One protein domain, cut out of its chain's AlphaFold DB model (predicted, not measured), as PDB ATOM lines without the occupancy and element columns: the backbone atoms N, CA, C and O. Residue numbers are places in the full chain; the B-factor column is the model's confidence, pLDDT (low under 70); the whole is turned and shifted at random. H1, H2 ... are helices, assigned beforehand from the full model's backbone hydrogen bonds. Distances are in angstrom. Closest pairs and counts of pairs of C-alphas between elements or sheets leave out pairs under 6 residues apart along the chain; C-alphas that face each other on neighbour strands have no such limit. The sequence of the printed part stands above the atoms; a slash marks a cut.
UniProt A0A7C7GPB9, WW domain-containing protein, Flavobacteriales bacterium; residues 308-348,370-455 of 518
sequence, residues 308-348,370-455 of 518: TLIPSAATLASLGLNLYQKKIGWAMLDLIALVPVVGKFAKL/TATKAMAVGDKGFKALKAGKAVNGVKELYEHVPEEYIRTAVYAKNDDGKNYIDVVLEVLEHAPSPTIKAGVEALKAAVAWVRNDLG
ATOM      1  N   THR A 308       2.874  44.127 -21.127       42.12
ATOM      2  CA  THR A 308       4.115  43.654 -20.481       42.12
ATOM      3  C   THR A 308       4.029  42.330 -19.727       42.12
ATOM      4  O   THR A 308       5.075  41.724 -19.535       42.12
ATOM      5  N   LEU A 309       2.838  41.842 -19.362       37.66
ATOM      6  CA  LEU A 309       2.668  40.624 -18.547       37.66
ATOM      7  C   LEU A 309       2.545  39.321 -19.355       37.66
ATOM      8  O   LEU A 309       3.117  38.293 -18.988       37.66
ATOM      9  N   ILE A 310       1.878  39.377 -20.507       43.41
ATOM     10  CA  ILE A 310       1.742  38.242 -21.433       43.41
ATOM     11  C   ILE A 310       3.119  37.751 -21.941       43.41
ATOM     12  O   ILE A 310       3.353  36.539 -21.957       43.41
ATOM     13  N   PRO A 311       4.088  38.637 -22.269       53.12
ATOM     14  CA  PRO A 311       5.438  38.212 -22.616       53.12
ATOM     15  C   PRO A 311       6.138  37.449 -21.489       53.12
ATOM     16  O   PRO A 311       6.792  36.455 -21.779       53.12
ATOM     17  N   SER A 312       6.000  37.850 -20.216       60.53
ATOM     18  CA  SER A 312       6.663  37.144 -19.103       60.53
ATOM     19  C   SER A 312       6.144  35.731 -18.911       60.53
ATOM     20  O   SER A 312       6.942  34.827 -18.688       60.53
ATOM     21  N   ALA A 313       4.834  35.530 -19.045       58.00
ATOM     22  CA  ALA A 313       4.223  34.222 -18.880       58.00
ATOM     23  C   ALA A 313       4.689  33.233 -19.953       58.00
ATOM     24  O   ALA A 313       5.208  32.159 -19.650       58.00
ATOM     25  N   ALA A 314       4.602  33.656 -21.216       67.00
ATOM     26  CA  ALA A 314       5.076  32.873 -22.349       67.00
ATOM     27  C   ALA A 314       6.589  32.623 -22.281       67.00
ATOM     28  O   ALA A 314       7.058  31.544 -22.635       67.00
ATOM     29  N   THR A 315       7.357  33.593 -21.782       75.38
ATOM     30  CA  THR A 315       8.813  33.476 -21.675       75.38
ATOM     31  C   THR A 315       9.224  32.568 -20.512       75.38
ATOM     32  O   THR A 315      10.188  31.821 -20.642       75.38
ATOM     33  N   LEU A 316       8.469  32.534 -19.410       69.38
ATOM     34  CA  LEU A 316       8.666  31.567 -18.323       69.38
ATOM     35  C   LEU A 316       8.262  30.145 -18.736       69.38
ATOM     36  O   LEU A 316       8.979  29.193 -18.425       69.38
ATOM     37  N   ALA A 317       7.176  29.992 -19.498       69.19
ATOM     38  CA  ALA A 317       6.798  28.707 -20.083       69.19
ATOM     39  C   ALA A 317       7.848  28.216 -21.098       69.19
ATOM     40  O   ALA A 317       8.253  27.051 -21.057       69.19
ATOM     41  N   SER A 318       8.346  29.112 -21.958       79.56
ATOM     42  CA  SER A 318       9.452  28.845 -22.891       79.56
ATOM     43  C   SER A 318      10.722  28.447 -22.136       79.56
ATOM     44  O   SER A 318      11.325  27.425 -22.463       79.56
ATOM     45  N   LEU A 319      11.056  29.153 -21.049       79.75
ATOM     46  CA  LEU A 319      12.191  28.838 -20.182       79.75
ATOM     47  C   LEU A 319      12.073  27.423 -19.604       79.75
ATOM     48  O   LEU A 319      13.009  26.631 -19.719       79.75
ATOM     49  N   GLY A 320      10.918  27.081 -19.026       67.44
ATOM     50  CA  GLY A 320      10.654  25.750 -18.475       67.44
ATOM     51  C   GLY A 320      10.755  24.646 -19.531       67.44
ATOM     52  O   GLY A 320      11.434  23.638 -19.319       67.44
ATOM     53  N   LEU A 321      10.158  24.861 -20.707       72.94
ATOM     54  CA  LEU A 321      10.210  23.922 -21.828       72.94
ATOM     55  C   LEU A 321      11.637  23.747 -22.368       72.94
ATOM     56  O   LEU A 321      12.073  22.625 -22.639       72.94
ATOM     57  N   ASN A 322      12.391  24.838 -22.497       77.69
ATOM     58  CA  ASN A 322      13.769  24.811 -22.972       77.69
ATOM     59  C   ASN A 322      14.702  24.148 -21.955       77.69
ATOM     60  O   ASN A 322      15.577  23.379 -22.357       77.69
ATOM     61  N   LEU A 323      14.487  24.339 -20.652       70.25
ATOM     62  CA  LEU A 323      15.205  23.601 -19.610       70.25
ATOM     63  C   LEU A 323      14.889  22.103 -19.653       70.25
ATOM     64  O   LEU A 323      15.816  21.289 -19.655       70.25
ATOM     65  N   TYR A 324      13.614  21.730 -19.791       70.06
ATOM     66  CA  TYR A 324      13.193  20.334 -19.936       70.06
ATOM     67  C   TYR A 324      13.838  19.658 -21.157       70.06
ATOM     68  O   TYR A 324      14.353  18.542 -21.072       70.06
ATOM     69  N   GLN A 325      13.902  20.369 -22.286       75.25
ATOM     70  CA  GLN A 325      14.545  19.898 -23.518       75.25
ATOM     71  C   GLN A 325      16.083  20.026 -23.508       75.25
ATOM     72  O   GLN A 325      16.724  19.740 -24.524       75.25
ATOM     73  N   LYS A 326      16.694  20.452 -22.390       77.19
ATOM     74  CA  LYS A 326      18.145  20.694 -22.234       77.19
ATOM     75  C   LYS A 326      18.714  21.713 -23.238       77.19
ATOM     76  O   LYS A 326      19.884  21.666 -23.620       77.19
ATOM     77  N   LYS A 327      17.888  22.670 -23.658       78.06
ATOM     78  CA  LYS A 327      18.197  23.785 -24.562       78.06
ATOM     79  C   LYS A 327      18.702  25.014 -23.797       78.06
ATOM     80  O   LYS A 327      18.101  26.078 -23.880       78.06
ATOM     81  N   ILE A 328      19.822  24.902 -23.076       75.06
ATOM     82  CA  ILE A 328      20.296  25.963 -22.150       75.06
ATOM     83  C   ILE A 328      20.496  27.338 -22.821       75.06
ATOM     84  O   ILE A 328      20.245  28.361 -22.205       75.06
ATOM     85  N   GLY A 329      20.881  27.393 -24.097       70.94
ATOM     86  CA  GLY A 329      21.039  28.643 -24.851       70.94
ATOM     87  C   GLY A 329      19.709  29.339 -25.150       70.94
ATOM     88  O   GLY A 329      19.635  30.560 -25.072       70.94
ATOM     89  N   TRP A 330      18.649  28.569 -25.415       76.69
ATOM     90  CA  TRP A 330      17.293  29.105 -25.554       76.69
ATOM     91  C   TRP A 330      16.716  29.500 -24.196       76.69
ATOM     92  O   TRP A 330      16.197  30.597 -24.068       76.69
ATOM     93  N   ALA A 331      16.943  28.685 -23.162       72.31
ATOM     94  CA  ALA A 331      16.607  29.042 -21.786       72.31
ATOM     95  C   ALA A 331      17.294  30.353 -21.351       72.31
ATOM     96  O   ALA A 331      16.689  31.195 -20.700       72.31
ATOM     97  N   MET A 332      18.548  30.581 -21.752       74.00
ATOM     98  CA  MET A 332      19.248  31.832 -21.459       74.00
ATOM     99  C   MET A 332      18.683  33.017 -22.249       74.00
ATOM    100  O   MET A 332      18.605  34.114 -21.705       74.00
ATOM    101  N   LEU A 333      18.250  32.809 -23.496       75.94
ATOM    102  CA  LEU A 333      17.520  33.824 -24.263       75.94
ATOM    103  C   LEU A 333      16.177  34.173 -23.624       75.94
ATOM    104  O   LEU A 333      15.875  35.358 -23.506       75.94
ATOM    105  N   ASP A 334      15.413  33.177 -23.176       80.62
ATOM    106  CA  ASP A 334      14.166  33.395 -22.443       80.62
ATOM    107  C   ASP A 334      14.440  34.205 -21.169       80.62
ATOM    108  O   ASP A 334      13.775  35.194 -20.872       80.62
ATOM    109  N   LEU A 335      15.508  33.863 -20.451       75.88
ATOM    110  CA  LEU A 335      15.891  34.576 -19.242       75.88
ATOM    111  C   LEU A 335      16.317  36.028 -19.530       75.88
ATOM    112  O   LEU A 335      15.916  36.937 -18.807       75.88
ATOM    113  N   ILE A 336      17.049  36.280 -20.619       73.12
ATOM    114  CA  ILE A 336      17.372  37.642 -21.083       73.12
ATOM    115  C   ILE A 336      16.096  38.402 -21.477       73.12
ATOM    116  O   ILE A 336      15.961  39.586 -21.165       73.12
ATOM    117  N   ALA A 337      15.142  37.736 -22.131       77.12
ATOM    118  CA  ALA A 337      13.874  38.329 -22.544       77.12
ATOM    119  C   ALA A 337      12.963  38.696 -21.356       77.12
ATOM    120  O   ALA A 337      12.138  39.601 -21.485       77.12
ATOM    121  N   LEU A 338      13.155  38.084 -20.181       73.56
ATOM    122  CA  LEU A 338      12.440  38.447 -18.950       73.56
ATOM    123  C   LEU A 338      12.922  39.763 -18.323       73.56
ATOM    124  O   LEU A 338      12.175  40.418 -17.600       73.56
ATOM    125  N   VAL A 339      14.139  40.210 -18.620       65.25
ATOM    126  CA  VAL A 339      14.780  41.342 -17.922       65.25
ATOM    127  C   VAL A 339      14.064  42.683 -18.139       65.25
ATOM    128  O   VAL A 339      13.834  43.395 -17.155       65.25
ATOM    129  N   PRO A 340      13.632  43.054 -19.364       61.59
ATOM    130  CA  PRO A 340      12.864  44.281 -19.584       61.59
ATOM    131  C   PRO A 340      11.472  44.247 -18.948       61.59
ATOM    132  O   PRO A 340      10.895  45.303 -18.689       61.59
ATOM    133  N   VAL A 341      10.920  43.049 -18.738       59.25
ATOM    134  CA  VAL A 341       9.611  42.864 -18.110       59.25
ATOM    135  C   VAL A 341       9.739  43.103 -16.613       59.25
ATOM    136  O   VAL A 341       9.036  43.933 -16.049       59.25
ATOM    137  N   VAL A 342      10.736  42.482 -15.996       49.09
ATOM    138  CA  VAL A 342      10.989  42.536 -14.559       49.09
ATOM    139  C   VAL A 342      11.443  43.931 -14.084       49.09
ATOM    140  O   VAL A 342      10.979  44.420 -13.055       49.09
ATOM    141  N   GLY A 343      12.253  44.651 -14.871       46.16
ATOM    142  CA  GLY A 343      12.666  46.027 -14.550       46.16
ATOM    143  C   GLY A 343      11.527  47.063 -14.544       46.16
ATOM    144  O   GLY A 343      11.689  48.153 -13.992       46.16
ATOM    145  N   LYS A 344      10.368  46.740 -15.135       50.00
ATOM    146  CA  LYS A 344       9.156  47.576 -15.070       50.00
ATOM    147  C   LYS A 344       8.332  47.326 -13.802       50.00
ATOM    148  O   LYS A 344       7.624  48.238 -13.384       50.00
ATOM    149  N   PHE A 345       8.473  46.164 -13.163       39.25
ATOM    150  CA  PHE A 345       7.783  45.832 -11.909       39.25
ATOM    151  C   PHE A 345       8.466  46.432 -10.674       39.25
ATOM    152  O   PHE A 345       7.775  46.942  -9.799       39.25
ATOM    153  N   ALA A 346       9.800  46.526 -10.661       38.47
ATOM    154  CA  ALA A 346      10.564  47.158  -9.571       38.47
ATOM    155  C   ALA A 346      10.339  48.683  -9.422       38.47
ATOM    156  O   ALA A 346      10.760  49.301  -8.450       38.47
ATOM    157  N   LYS A 347       9.699  49.340 -10.401       39.78
ATOM    158  CA  LYS A 347       9.505  50.806 -10.418       39.78
ATOM    159  C   LYS A 347       8.131  51.284  -9.942       39.78
ATOM    160  O   LYS A 347       7.886  52.490  -9.958       39.78
ATOM    161  N   LEU A 348       7.243  50.392  -9.506       38.00
ATOM    162  CA  LEU A 348       5.883  50.736  -9.070       38.00
ATOM    163  C   LEU A 348       5.737  50.693  -7.542       38.00
ATOM    164  O   LEU A 348       4.926  49.970  -6.978       38.00
ATOM    165  N   THR A 370      18.735  42.393 -34.506       44.69
ATOM    166  CA  THR A 370      19.548  41.687 -33.504       44.69
ATOM    167  C   THR A 370      18.812  40.456 -32.970       44.69
ATOM    168  O   THR A 370      19.424  39.397 -32.860       44.69
ATOM    169  N   ALA A 371      17.497  40.543 -32.743       34.44
ATOM    170  CA  ALA A 371      16.672  39.405 -32.327       34.44
ATOM    171  C   ALA A 371      16.611  38.293 -33.394       34.44
ATOM    172  O   ALA A 371      16.754  37.117 -33.070       34.44
ATOM    173  N   THR A 372      16.492  38.638 -34.682       37.00
ATOM    174  CA  THR A 372      16.527  37.650 -35.785       37.00
ATOM    175  C   THR A 372      17.902  37.004 -35.969       37.00
ATOM    176  O   THR A 372      17.981  35.805 -36.239       37.00
ATOM    177  N   LYS A 373      18.999  37.744 -35.759       47.12
ATOM    178  CA  LYS A 373      20.351  37.158 -35.732       47.12
ATOM    179  C   LYS A 373      20.564  36.246 -34.522       47.12
ATOM    180  O   LYS A 373      21.143  35.177 -34.687       47.12
ATOM    181  N   ALA A 374      20.050  36.613 -33.348       42.12
ATOM    182  CA  ALA A 374      20.090  35.770 -32.153       42.12
ATOM    183  C   ALA A 374      19.294  34.462 -32.340       42.12
ATOM    184  O   ALA A 374      19.776  33.397 -31.962       42.12
ATOM    185  N   MET A 375      18.141  34.509 -33.019       35.53
ATOM    186  CA  MET A 375      17.351  33.314 -33.355       35.53
ATOM    187  C   MET A 375      18.081  32.357 -34.316       35.53
ATOM    188  O   MET A 375      18.029  31.144 -34.127       35.53
ATOM    189  N   ALA A 376      18.823  32.876 -35.302       44.19
ATOM    190  CA  ALA A 376      19.639  32.051 -36.204       44.19
ATOM    191  C   ALA A 376      20.857  31.407 -35.503       44.19
ATOM    192  O   ALA A 376      21.300  30.322 -35.883       44.19
ATOM    193  N   VAL A 377      21.392  32.061 -34.467       51.66
ATOM    194  CA  VAL A 377      22.483  31.546 -33.620       51.66
ATOM    195  C   VAL A 377      21.967  30.493 -32.633       51.66
ATOM    196  O   VAL A 377      22.664  29.514 -32.364       51.66
ATOM    197  N   GLY A 378      20.714  30.616 -32.182       46.62
ATOM    198  CA  GLY A 378      20.060  29.654 -31.296       46.62
ATOM    199  C   GLY A 378      20.045  28.212 -31.822       46.62
ATOM    200  O   GLY A 378      20.167  27.281 -31.029       46.62
ATOM    201  N   ASP A 379      19.989  27.987 -33.142       45.00
ATOM    202  CA  ASP A 379      20.030  26.630 -33.726       45.00
ATOM    203  C   ASP A 379      21.439  25.991 -33.696       45.00
ATOM    204  O   ASP A 379      21.585  24.778 -33.506       45.00
ATOM    205  N   LYS A 380      22.507  26.793 -33.821       52.31
ATOM    206  CA  LYS A 380      23.898  26.312 -33.686       52.31
ATOM    207  C   LYS A 380      24.276  26.099 -32.222       52.31
ATOM    208  O   LYS A 380      24.759  25.015 -31.878       52.31
ATOM    209  N   GLY A 381      23.899  27.043 -31.359       46.25
ATOM    210  CA  GLY A 381      24.027  26.903 -29.912       46.25
ATOM    211  C   GLY A 381      23.275  25.670 -29.407       46.25
ATOM    212  O   GLY A 381      23.814  24.894 -28.619       46.25
ATOM    213  N   PHE A 382      22.075  25.404 -29.938       40.25
ATOM    214  CA  PHE A 382      21.288  24.202 -29.642       40.25
ATOM    215  C   PHE A 382      22.002  22.894 -30.026       40.25
ATOM    216  O   PHE A 382      21.978  21.928 -29.257       40.25
ATOM    217  N   LYS A 383      22.700  22.853 -31.165       49.88
ATOM    218  CA  LYS A 383      23.508  21.687 -31.568       49.88
ATOM    219  C   LYS A 383      24.723  21.479 -30.656       49.88
ATOM    220  O   LYS A 383      25.014  20.336 -30.302       49.88
ATOM    221  N   ALA A 384      25.386  22.551 -30.215       49.66
ATOM    222  CA  ALA A 384      26.480  22.480 -29.239       49.66
ATOM    223  C   ALA A 384      26.000  22.036 -27.839       49.66
ATOM    224  O   ALA A 384      26.691  21.292 -27.139       49.66
ATOM    225  N   LEU A 385      24.782  22.428 -27.460       45.38
ATOM    226  CA  LEU A 385      24.122  22.057 -26.206       45.38
ATOM    227  C   LEU A 385      23.732  20.588 -26.136       45.38
ATOM    228  O   LEU A 385      23.975  19.934 -25.122       45.38
ATOM    229  N   LYS A 386      23.206  20.042 -27.237       48.78
ATOM    230  CA  LYS A 386      22.871  18.617 -27.352       48.78
ATOM    231  C   LYS A 386      24.096  17.709 -27.158       48.78
ATOM    232  O   LYS A 386      23.942  16.553 -26.776       48.78
ATOM    233  N   ALA A 387      25.307  18.237 -27.354       51.84
ATOM    234  CA  ALA A 387      26.574  17.553 -27.093       51.84
ATOM    235  C   ALA A 387      27.078  17.680 -25.635       51.84
ATOM    236  O   ALA A 387      28.241  17.374 -25.368       51.84
ATOM    237  N   GLY A 388      26.248  18.157 -24.697       51.75
ATOM    238  CA  GLY A 388      26.600  18.276 -23.274       51.75
ATOM    239  C   GLY A 388      27.518  19.455 -22.941       51.75
ATOM    240  O   GLY A 388      28.091  19.501 -21.857       51.75
ATOM    241  N   LYS A 389      27.679  20.422 -23.854       70.12
ATOM    242  CA  LYS A 389      28.570  21.579 -23.679       70.12
ATOM    243  C   LYS A 389      27.767  22.855 -23.443       70.12
ATOM    244  O   LYS A 389      27.759  23.749 -24.288       70.12
ATOM    245  N   ALA A 390      27.095  22.939 -22.293       63.66
ATOM    246  CA  ALA A 390      26.243  24.080 -21.939       63.66
ATOM    247  C   ALA A 390      26.953  25.435 -22.069       63.66
ATOM    248  O   ALA A 390      26.434  26.353 -22.700       63.66
ATOM    249  N   VAL A 391      28.196  25.505 -21.590       70.31
ATOM    250  CA  VAL A 391      29.053  26.694 -21.684       70.31
ATOM    251  C   VAL A 391      29.345  27.088 -23.137       70.31
ATOM    252  O   VAL A 391      29.363  28.272 -23.455       70.31
ATOM    253  N   ASN A 392      29.507  26.128 -24.053       75.25
ATOM    254  CA  ASN A 392      29.793  26.444 -25.455       75.25
ATOM    255  C   ASN A 392      28.585  27.055 -26.172       75.25
ATOM    256  O   ASN A 392      28.760  27.988 -26.947       75.25
ATOM    257  N   GLY A 393      27.370  26.564 -25.899       74.31
ATOM    258  CA  GLY A 393      26.154  27.159 -26.465       74.31
ATOM    259  C   GLY A 393      25.919  28.589 -25.970       74.31
ATOM    260  O   GLY A 393      25.466  29.443 -26.726       74.31
ATOM    261  N   VAL A 394      26.284  28.865 -24.717       75.62
ATOM    262  CA  VAL A 394      26.198  30.205 -24.118       75.62
ATOM    263  C   VAL A 394      27.284  31.133 -24.653       75.62
ATOM    264  O   VAL A 394      26.999  32.295 -24.927       75.62
ATOM    265  N   LYS A 395      28.494  30.622 -24.897       80.00
ATOM    266  CA  LYS A 395      29.579  31.379 -25.533       80.00
ATOM    267  C   LYS A 395      29.200  31.882 -26.929       80.00
ATOM    268  O   LYS A 395      29.479  33.029 -27.254       80.00
ATOM    269  N   GLU A 396      28.515  31.072 -27.735       77.00
ATOM    270  CA  GLU A 396      28.035  31.522 -29.049       77.00
ATOM    271  C   GLU A 396      26.994  32.645 -28.929       77.00
ATOM    272  O   GLU A 396      27.037  33.608 -29.693       77.00
ATOM    273  N   LEU A 397      26.085  32.559 -27.951       72.12
ATOM    274  CA  LEU A 397      25.133  33.634 -27.667       72.12
ATOM    275  C   LEU A 397      25.857  34.922 -27.249       72.12
ATOM    276  O   LEU A 397      25.521  36.011 -27.713       72.12
ATOM    277  N   TYR A 398      26.877  34.766 -26.406       78.00
ATOM    278  CA  TYR A 398      27.710  35.839 -25.877       78.00
ATOM    279  C   TYR A 398      28.457  36.606 -26.976       78.00
ATOM    280  O   TYR A 398      28.581  37.823 -26.907       78.00
ATOM    281  N   GLU A 399      28.883  35.922 -28.039       83.19
ATOM    282  CA  GLU A 399      29.537  36.552 -29.194       83.19
ATOM    283  C   GLU A 399      28.577  37.386 -30.069       83.19
ATOM    284  O   GLU A 399      29.026  38.241 -30.833       83.19
ATOM    285  N   HIS A 400      27.261  37.155 -29.981       80.31
ATOM    286  CA  HIS A 400      26.270  37.745 -30.896       80.31
ATOM    287  C   HIS A 400      25.285  38.711 -30.227       80.31
ATOM    288  O   HIS A 400      24.659  39.519 -30.921       80.31
ATOM    289  N   VAL A 401      25.135  38.646 -28.905       79.81
ATOM    290  CA  VAL A 401      24.318  39.578 -28.124       79.81
ATOM    291  C   VAL A 401      25.237  40.652 -27.534       79.81
ATOM    292  O   VAL A 401      26.257  40.303 -26.947       79.81
ATOM    293  N   PRO A 402      24.921  41.956 -27.664       84.06
ATOM    294  CA  PRO A 402      25.787  42.994 -27.115       84.06
ATOM    295  C   PRO A 402      25.968  42.837 -25.597       84.06
ATOM    296  O   PRO A 402      24.991  42.630 -24.871       84.06
ATOM    297  N   GLU A 403      27.214  42.973 -25.132       85.25
ATOM    298  CA  GLU A 403      27.643  42.730 -23.744       85.25
ATOM    299  C   GLU A 403      26.776  43.468 -22.706       85.25
ATOM    300  O   GLU A 403      26.445  42.920 -21.656       85.25
ATOM    301  N   GLU A 404      26.334  44.687 -23.026       80.50
ATOM    302  CA  GLU A 404      25.467  45.518 -22.180       80.50
ATOM    303  C   GLU A 404      24.137  44.836 -21.808       80.50
ATOM    304  O   GLU A 404      23.695  44.932 -20.659       80.50
ATOM    305  N   TYR A 405      23.516  44.095 -22.735       81.44
ATOM    306  CA  TYR A 405      22.252  43.398 -22.478       81.44
ATOM    307  C   TYR A 405      22.471  42.176 -21.598       81.44
ATOM    308  O   TYR A 405      21.688  41.929 -20.684       81.44
ATOM    309  N   ILE A 406      23.560  41.441 -21.837       85.00
ATOM    310  CA  ILE A 406      23.924  40.268 -21.039       85.00
ATOM    311  C   ILE A 406      24.268  40.702 -19.614       85.00
ATOM    312  O   ILE A 406      23.765  40.125 -18.652       85.00
ATOM    313  N   ARG A 407      25.061  41.768 -19.467       88.00
ATOM    314  CA  ARG A 407      25.411  42.350 -18.169       88.00
ATOM    315  C   ARG A 407      24.166  42.816 -17.424       88.00
ATOM    316  O   ARG A 407      24.003  42.467 -16.259       88.00
ATOM    317  N   THR A 408      23.263  43.530 -18.096       85.12
ATOM    318  CA  THR A 408      21.990  43.951 -17.494       85.12
ATOM    319  C   THR A 408      21.165  42.741 -17.065       85.12
ATOM    320  O   THR A 408      20.655  42.729 -15.956       85.12
ATOM    321  N   ALA A 409      21.080  41.694 -17.885       84.12
ATOM    322  CA  ALA A 409      20.303  40.503 -17.563       84.12
ATOM    323  C   ALA A 409      20.830  39.734 -16.347       84.12
ATOM    324  O   ALA A 409      20.072  39.341 -15.462       84.12
ATOM    325  N   VAL A 410      22.143  39.537 -16.298       91.00
ATOM    326  CA  VAL A 410      22.812  38.713 -15.286       91.00
ATOM    327  C   VAL A 410      22.954  39.435 -13.940       91.00
ATOM    328  O   VAL A 410      22.996  38.779 -12.892       91.00
ATOM    329  N   TYR A 411      23.023  40.769 -13.968       93.19
ATOM    330  CA  TYR A 411      23.212  41.620 -12.790       93.19
ATOM    331  C   TYR A 411      22.004  42.501 -12.449       93.19
ATOM    332  O   TYR A 411      22.102  43.325 -11.541       93.19
ATOM    333  N   ALA A 412      20.868  42.362 -13.141       88.19
ATOM    334  CA  ALA A 412      19.643  43.045 -12.736       88.19
ATOM    335  C   ALA A 412      19.254  42.562 -11.339       88.19
ATOM    336  O   ALA A 412      19.056  41.364 -11.127       88.19
ATOM    337  N   LYS A 413      19.152  43.501 -10.398       89.50
ATOM    338  CA  LYS A 413      18.785  43.236  -9.008       89.50
ATOM    339  C   LYS A 413      17.312  43.523  -8.756       89.50
ATOM    340  O   LYS A 413      16.773  44.472  -9.326       89.50
ATOM    341  N   ASN A 414      16.697  42.715  -7.902       87.00
ATOM    342  CA  ASN A 414      15.392  42.991  -7.318       87.00
ATOM    343  C   ASN A 414      15.500  44.012  -6.174       87.00
ATOM    344  O   ASN A 414      16.597  44.472  -5.841       87.00
ATOM    345  N   ASP A 415      14.363  44.348  -5.569       84.88
ATOM    346  CA  ASP A 415      14.291  45.333  -4.482       84.88
ATOM    347  C   ASP A 415      15.052  44.886  -3.217       84.88
ATOM    348  O   ASP A 415      15.524  45.723  -2.450       84.88
ATOM    349  N   ASP A 416      15.284  43.578  -3.051       86.50
ATOM    350  CA  ASP A 416      16.102  43.001  -1.973       86.50
ATOM    351  C   ASP A 416      17.612  43.024  -2.276       86.50
ATOM    352  O   ASP A 416      18.431  42.523  -1.502       86.50
ATOM    353  N   GLY A 417      18.013  43.550  -3.436       91.25
ATOM    354  CA  GLY A 417      19.404  43.589  -3.878       91.25
ATOM    355  C   GLY A 417      19.967  42.246  -4.367       91.25
ATOM    356  O   GLY A 417      21.170  42.175  -4.653       91.25
ATOM    357  N   LYS A 418      19.132  41.203  -4.499       90.94
ATOM    358  CA  LYS A 418      19.486  39.908  -5.107       90.94
ATOM    359  C   LYS A 418      19.367  39.993  -6.626       90.94
ATOM    360  O   LYS A 418      18.473  40.662  -7.133       90.94
ATOM    361  N   ASN A 419      20.230  39.311  -7.383       92.38
ATOM    362  CA  ASN A 419      20.072  39.303  -8.840       92.38
ATOM    363  C   ASN A 419      18.851  38.452  -9.224       92.38
ATOM    364  O   ASN A 419      18.718  37.328  -8.745       92.38
ATOM    365  N   TYR A 420      17.998  38.942 -10.125       85.19
ATOM    366  CA  TYR A 420      16.778  38.241 -10.547       85.19
ATOM    367  C   TYR A 420      17.045  36.828 -11.056       85.19
ATOM    368  O   TYR A 420      16.306  35.900 -10.745       85.19
ATOM    369  N   ILE A 421      18.135  36.657 -11.803       88.62
ATOM    370  CA  ILE A 421      18.555  35.353 -12.312       88.62
ATOM    371  C   ILE A 421      18.839  34.352 -11.187       88.62
ATOM    372  O   ILE A 421      18.513  33.182 -11.335       88.62
ATOM    373  N   ASP A 422      19.382  34.805 -10.053       92.56
ATOM    374  CA  ASP A 422      19.657  33.931  -8.910       92.56
ATOM    375  C   ASP A 422      18.353  33.505  -8.236       92.56
ATOM    376  O   ASP A 422      18.201  32.333  -7.915       92.56
ATOM    377  N   VAL A 423      17.386  34.424  -8.111       89.25
ATOM    378  CA  VAL A 423      16.052  34.133  -7.554       89.25
ATOM    379  C   VAL A 423      15.313  33.107  -8.417       89.25
ATOM    380  O   VAL A 423      14.761  32.142  -7.898       89.25
ATOM    381  N   VAL A 424      15.334  33.270  -9.744       83.94
ATOM    382  CA  VAL A 424      14.702  32.312 -10.666       83.94
ATOM    383  C   VAL A 424      15.379  30.940 -10.585       83.94
ATOM    384  O   VAL A 424      14.695  29.919 -10.551       83.94
ATOM    385  N   LEU A 425      16.713  30.899 -10.526       89.88
ATOM    386  CA  LEU A 425      17.461  29.647 -10.393       89.88
ATOM    387  C   LEU A 425      17.208  28.952  -9.050       89.88
ATOM    388  O   LEU A 425      17.110  27.728  -9.026       89.88
ATOM    389  N   GLU A 426      17.067  29.714  -7.965       91.19
ATOM    390  CA  GLU A 426      16.712  29.215  -6.631       91.19
ATOM    391  C   GLU A 426      15.306  28.591  -6.631       91.19
ATOM    392  O   GLU A 426      15.122  27.487  -6.125       91.19
ATOM    393  N   VAL A 427      14.319  29.224  -7.276       86.06
ATOM    394  CA  VAL A 427      12.967  28.650  -7.422       86.06
ATOM    395  C   VAL A 427      13.003  27.351  -8.232       86.06
ATOM    396  O   VAL A 427      12.421  26.345  -7.827       86.06
ATOM    397  N   LEU A 428      13.722  27.338  -9.358       83.50
ATOM    398  CA  LEU A 428      13.791  26.166 -10.233       83.50
ATOM    399  C   LEU A 428      14.576  24.991  -9.625       83.50
ATOM    400  O   LEU A 428      14.329  23.843  -9.990       83.50
ATOM    401  N   GLU A 429      15.491  25.237  -8.687       90.56
ATOM    402  CA  GLU A 429      16.199  24.187  -7.938       90.56
ATOM    403  C   GLU A 429      15.267  23.293  -7.118       90.56
ATOM    404  O   GLU A 429      15.523  22.096  -6.950       90.56
ATOM    405  N   HIS A 430      14.162  23.865  -6.645       89.00
ATOM    406  CA  HIS A 430      13.151  23.159  -5.868       89.00
ATOM    407  C   HIS A 430      12.182  22.359  -6.750       89.00
ATOM    408  O   HIS A 430      11.324  21.649  -6.225       89.00
ATOM    409  N   ALA A 431      12.323  22.413  -8.081       84.50
ATOM    410  CA  ALA A 431      11.471  21.657  -8.986       84.50
ATOM    411  C   ALA A 431      11.609  20.137  -8.743       84.50
ATOM    412  O   ALA A 431      12.727  19.623  -8.620       84.50
ATOM    413  N   PRO A 432      10.499  19.375  -8.731       77.12
ATOM    414  CA  PRO A 432      10.519  17.946  -8.402       77.12
ATOM    415  C   PRO A 432      11.199  17.086  -9.479       77.12
ATOM    416  O   PRO A 432      11.643  15.974  -9.204       77.12
ATOM    417  N   SER A 433      11.325  17.592 -10.710       88.31
ATOM    418  CA  SER A 433      11.874  16.827 -11.830       88.31
ATOM    419  C   SER A 433      13.412  16.773 -11.803       88.31
ATOM    420  O   SER A 433      14.060  17.819 -11.926       88.31
ATOM    421  N   PRO A 434      14.035  15.578 -11.761       84.50
ATOM    422  CA  PRO A 434      15.494  15.442 -11.818       84.50
ATOM    423  C   PRO A 434      16.085  15.979 -13.133       84.50
ATOM    424  O   PRO A 434      17.218  16.461 -13.160       84.50
ATOM    425  N   THR A 435      15.309  15.960 -14.223       79.88
ATOM    426  CA  THR A 435      15.707  16.550 -15.509       79.88
ATOM    427  C   THR A 435      15.786  18.072 -15.427       79.88
ATOM    428  O   THR A 435      16.736  18.654 -15.951       79.88
ATOM    429  N   ILE A 436      14.828  18.710 -14.744       76.69
ATOM    430  CA  ILE A 436      14.847  20.159 -14.517       76.69
ATOM    431  C   ILE A 436      16.038  20.518 -13.630       76.69
ATOM    432  O   ILE A 436      16.803  21.393 -14.016       76.69
ATOM    433  N   LYS A 437      16.287  19.782 -12.537       87.25
ATOM    434  CA  LYS A 437      17.463  20.005 -11.673       87.25
ATOM    435  C   LYS A 437      18.781  19.953 -12.448       87.25
ATOM    436  O   LYS A 437      19.599  20.858 -12.336       87.25
ATOM    437  N   ALA A 438      18.959  18.954 -13.315       83.88
ATOM    438  CA  ALA A 438      20.139  18.872 -14.176       83.88
ATOM    439  C   ALA A 438      20.248  20.058 -15.159       83.88
ATOM    440  O   ALA A 438      21.348  20.535 -15.442       83.88
ATOM    441  N   GLY A 439      19.116  20.543 -15.683       81.19
ATOM    442  CA  GLY A 439      19.061  21.750 -16.511       81.19
ATOM    443  C   GLY A 439      19.405  23.025 -15.733       81.19
ATOM    444  O   GLY A 439      20.135  23.870 -16.247       81.19
ATOM    445  N   VAL A 440      18.935  23.139 -14.490       87.75
ATOM    446  CA  VAL A 440      19.199  24.267 -13.588       87.75
ATOM    447  C   VAL A 440      20.673  24.328 -13.207       87.75
ATOM    448  O   VAL A 440      21.263  25.396 -13.312       87.75
ATOM    449  N   GLU A 441      21.305  23.201 -12.881       89.25
ATOM    450  CA  GLU A 441      22.755  23.134 -12.637       89.25
ATOM    451  C   GLU A 441      23.568  23.585 -13.859       89.25
ATOM    452  O   GLU A 441      24.509  24.376 -13.755       89.25
ATOM    453  N   ALA A 442      23.166  23.146 -15.056       83.25
ATOM    454  CA  ALA A 442      23.804  23.582 -16.295       83.25
ATOM    455  C   ALA A 442      23.615  25.090 -16.549       83.25
ATOM    456  O   ALA A 442      24.542  25.754 -17.021       83.25
ATOM    457  N   LEU A 443      22.441  25.641 -16.220       84.25
ATOM    458  CA  LEU A 443      22.163  27.071 -16.330       84.25
ATOM    459  C   LEU A 443      22.932  27.879 -15.270       84.25
ATOM    460  O   LEU A 443      23.516  28.902 -15.610       84.25
ATOM    461  N   LYS A 444      23.044  27.398 -14.026       92.94
ATOM    462  CA  LYS A 444      23.890  27.991 -12.975       92.94
ATOM    463  C   LYS A 444      25.348  28.076 -13.406       92.94
ATOM    464  O   LYS A 444      25.957  29.140 -13.300       92.94
ATOM    465  N   ALA A 445      25.891  26.988 -13.954       90.69
ATOM    466  CA  ALA A 445      27.253  26.962 -14.478       90.69
ATOM    467  C   ALA A 445      27.450  27.968 -15.626       90.69
ATOM    468  O   ALA A 445      28.463  28.669 -15.673       90.69
ATOM    469  N   ALA A 446      26.469  28.086 -16.526       87.50
ATOM    470  CA  ALA A 446      26.480  29.083 -17.590       87.50
ATOM    471  C   ALA A 446      26.457  30.524 -17.057       87.50
ATOM    472  O   ALA A 446      27.253  31.354 -17.493       87.50
ATOM    473  N   VAL A 447      25.585  30.824 -16.093       90.62
ATOM    474  CA  VAL A 447      25.479  32.156 -15.479       90.62
ATOM    475  C   VAL A 447      26.756  32.520 -14.729       90.62
ATOM    476  O   VAL A 447      27.250  33.636 -14.875       90.62
ATOM    477  N   ALA A 448      27.336  31.579 -13.981       93.62
ATOM    478  CA  ALA A 448      28.614  31.772 -13.303       93.62
ATOM    479  C   ALA A 448      29.753  32.050 -14.297       93.62
ATOM    480  O   ALA A 448      30.550  32.962 -14.074       93.62
ATOM    481  N   TRP A 449      29.798  31.317 -15.415       93.31
ATOM    482  CA  TRP A 449      30.766  31.559 -16.485       93.31
ATOM    483  C   TRP A 449      30.620  32.971 -17.072       93.31
ATOM    484  O   TRP A 449      31.612  33.695 -17.148       93.31
ATOM    485  N   VAL A 450      29.393  33.400 -17.394       90.75
ATOM    486  CA  VAL A 450      29.125  34.753 -17.915       90.75
ATOM    487  C   VAL A 450      29.503  35.840 -16.903       90.75
ATOM    488  O   VAL A 450      30.106  36.840 -17.281       90.75
ATOM    489  N   ARG A 451      29.207  35.657 -15.609       94.50
ATOM    490  CA  ARG A 451      29.615  36.611 -14.558       94.50
ATOM    491  C   ARG A 451      31.127  36.745 -14.448       94.50
ATOM    492  O   ARG A 451      31.629  37.856 -14.297       94.50
ATOM    493  N   ASN A 452      31.834  35.622 -14.521       94.94
ATOM    494  CA  ASN A 452      33.286  35.603 -14.462       94.94
ATOM    495  C   ASN A 452      33.915  36.293 -15.683       94.94
ATOM    496  O   ASN A 452      34.887  37.021 -15.521       94.94
ATOM    497  N   ASP A 453      33.348  36.100 -16.877       94.38
ATOM    498  CA  ASP A 453      33.835  36.738 -18.107       94.38
ATOM    499  C   ASP A 453      33.564  38.252 -18.132       94.38
ATOM    500  O   ASP A 453      34.452  39.042 -18.441       94.38
ATOM    501  N   LEU A 454      32.369  38.678 -17.706       92.50
ATOM    502  CA  LEU A 454      31.990  40.095 -17.634       92.50
ATOM    503  C   LEU A 454      32.717  40.874 -16.525       92.50
ATOM    504  O   LEU A 454      32.735  42.112 -16.544       92.50
ATOM    505  N   GLY A 455      33.247  40.178 -15.517       93.56
ATOM    506  CA  GLY A 455      33.701  40.780 -14.269       93.56
ATOM    507  C   GLY A 455      32.558  41.390 -13.445       93.56
ATOM    508  O   GLY A 455      31.405  41.479 -13.885       93.56
TER     509      GLY A 455
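What this domain is: This is residues 308 to 348 and 370 to 455 of the 518 residues of the protein "WW domain-containing protein" of Flavobacteriales bacterium (UniProt A0A7C7GPB9). Three helical hairpins, H1 with H2, H3 with H4 and H6 with H7, pack together at mostly crossed angles, and short H5 packs on H2, H6 and H7. H2 lies nearest the middle, and its first residues, 328 to 332, pack on H7. The printed part has 127 residues with seven named helices, H1 to H7 in order, and no named strand: all helix. It is compact, with a radius of gyration of the C-alphas of 13.7 A and spans of 43 by 35 by 30 A.

Where its parts are: Find C-alpha 309 at (2.668, 40.624, -18.547), where H1, residues 309 to 324, begins its 22.9 A. Next come H2, residues 328 to 345, 25.6 A with a kink of 31 degrees near residue 339, and H3, residues 370 to 386, 24.1 A. Then follow H4, residues 390 to 400, H5, residues 403 to 411, and H6, residues 420 to 429. H7, residues 434 to 454, runs 30.2 A to C-alpha 454 at (31.990, 40.095, -17.634).

How they stand to each other: Start at the hubs H2 and H7, which touch through residues 328 to 332 and 439 to 443, closest at C-alphas 328 and 443, 6.2 A. H1 touches H2 at a shallow tilt of 24 degrees, opposite ways, closest at C-alphas 319 and 331, 4.7 A. H3 touches H4, closest at C-alphas 381 and 393, 4.1 A. H6 touches H7, closest at C-alphas 429 and 437, 5.7 A. H5 touches H2, about perpendicular at 75 degrees, closest at C-alphas 336 and 409, 5.4 A. H1 and H3 are apart. Every O i to N i+4 pair is within hydrogen-bond range in H1, H5, H6 and H7, against 9 of 14 in H2, 11 of 13 in H3 and 6 of 7 in H4.

The domain as a whole: Residues 349 to 369 are not printed, and C-alphas 348 and 370 are 29.4 A apart. Of the links printed whole, none is long. Confidence is low, under 70, at residues 339 to 348 and 370 to 388, among others.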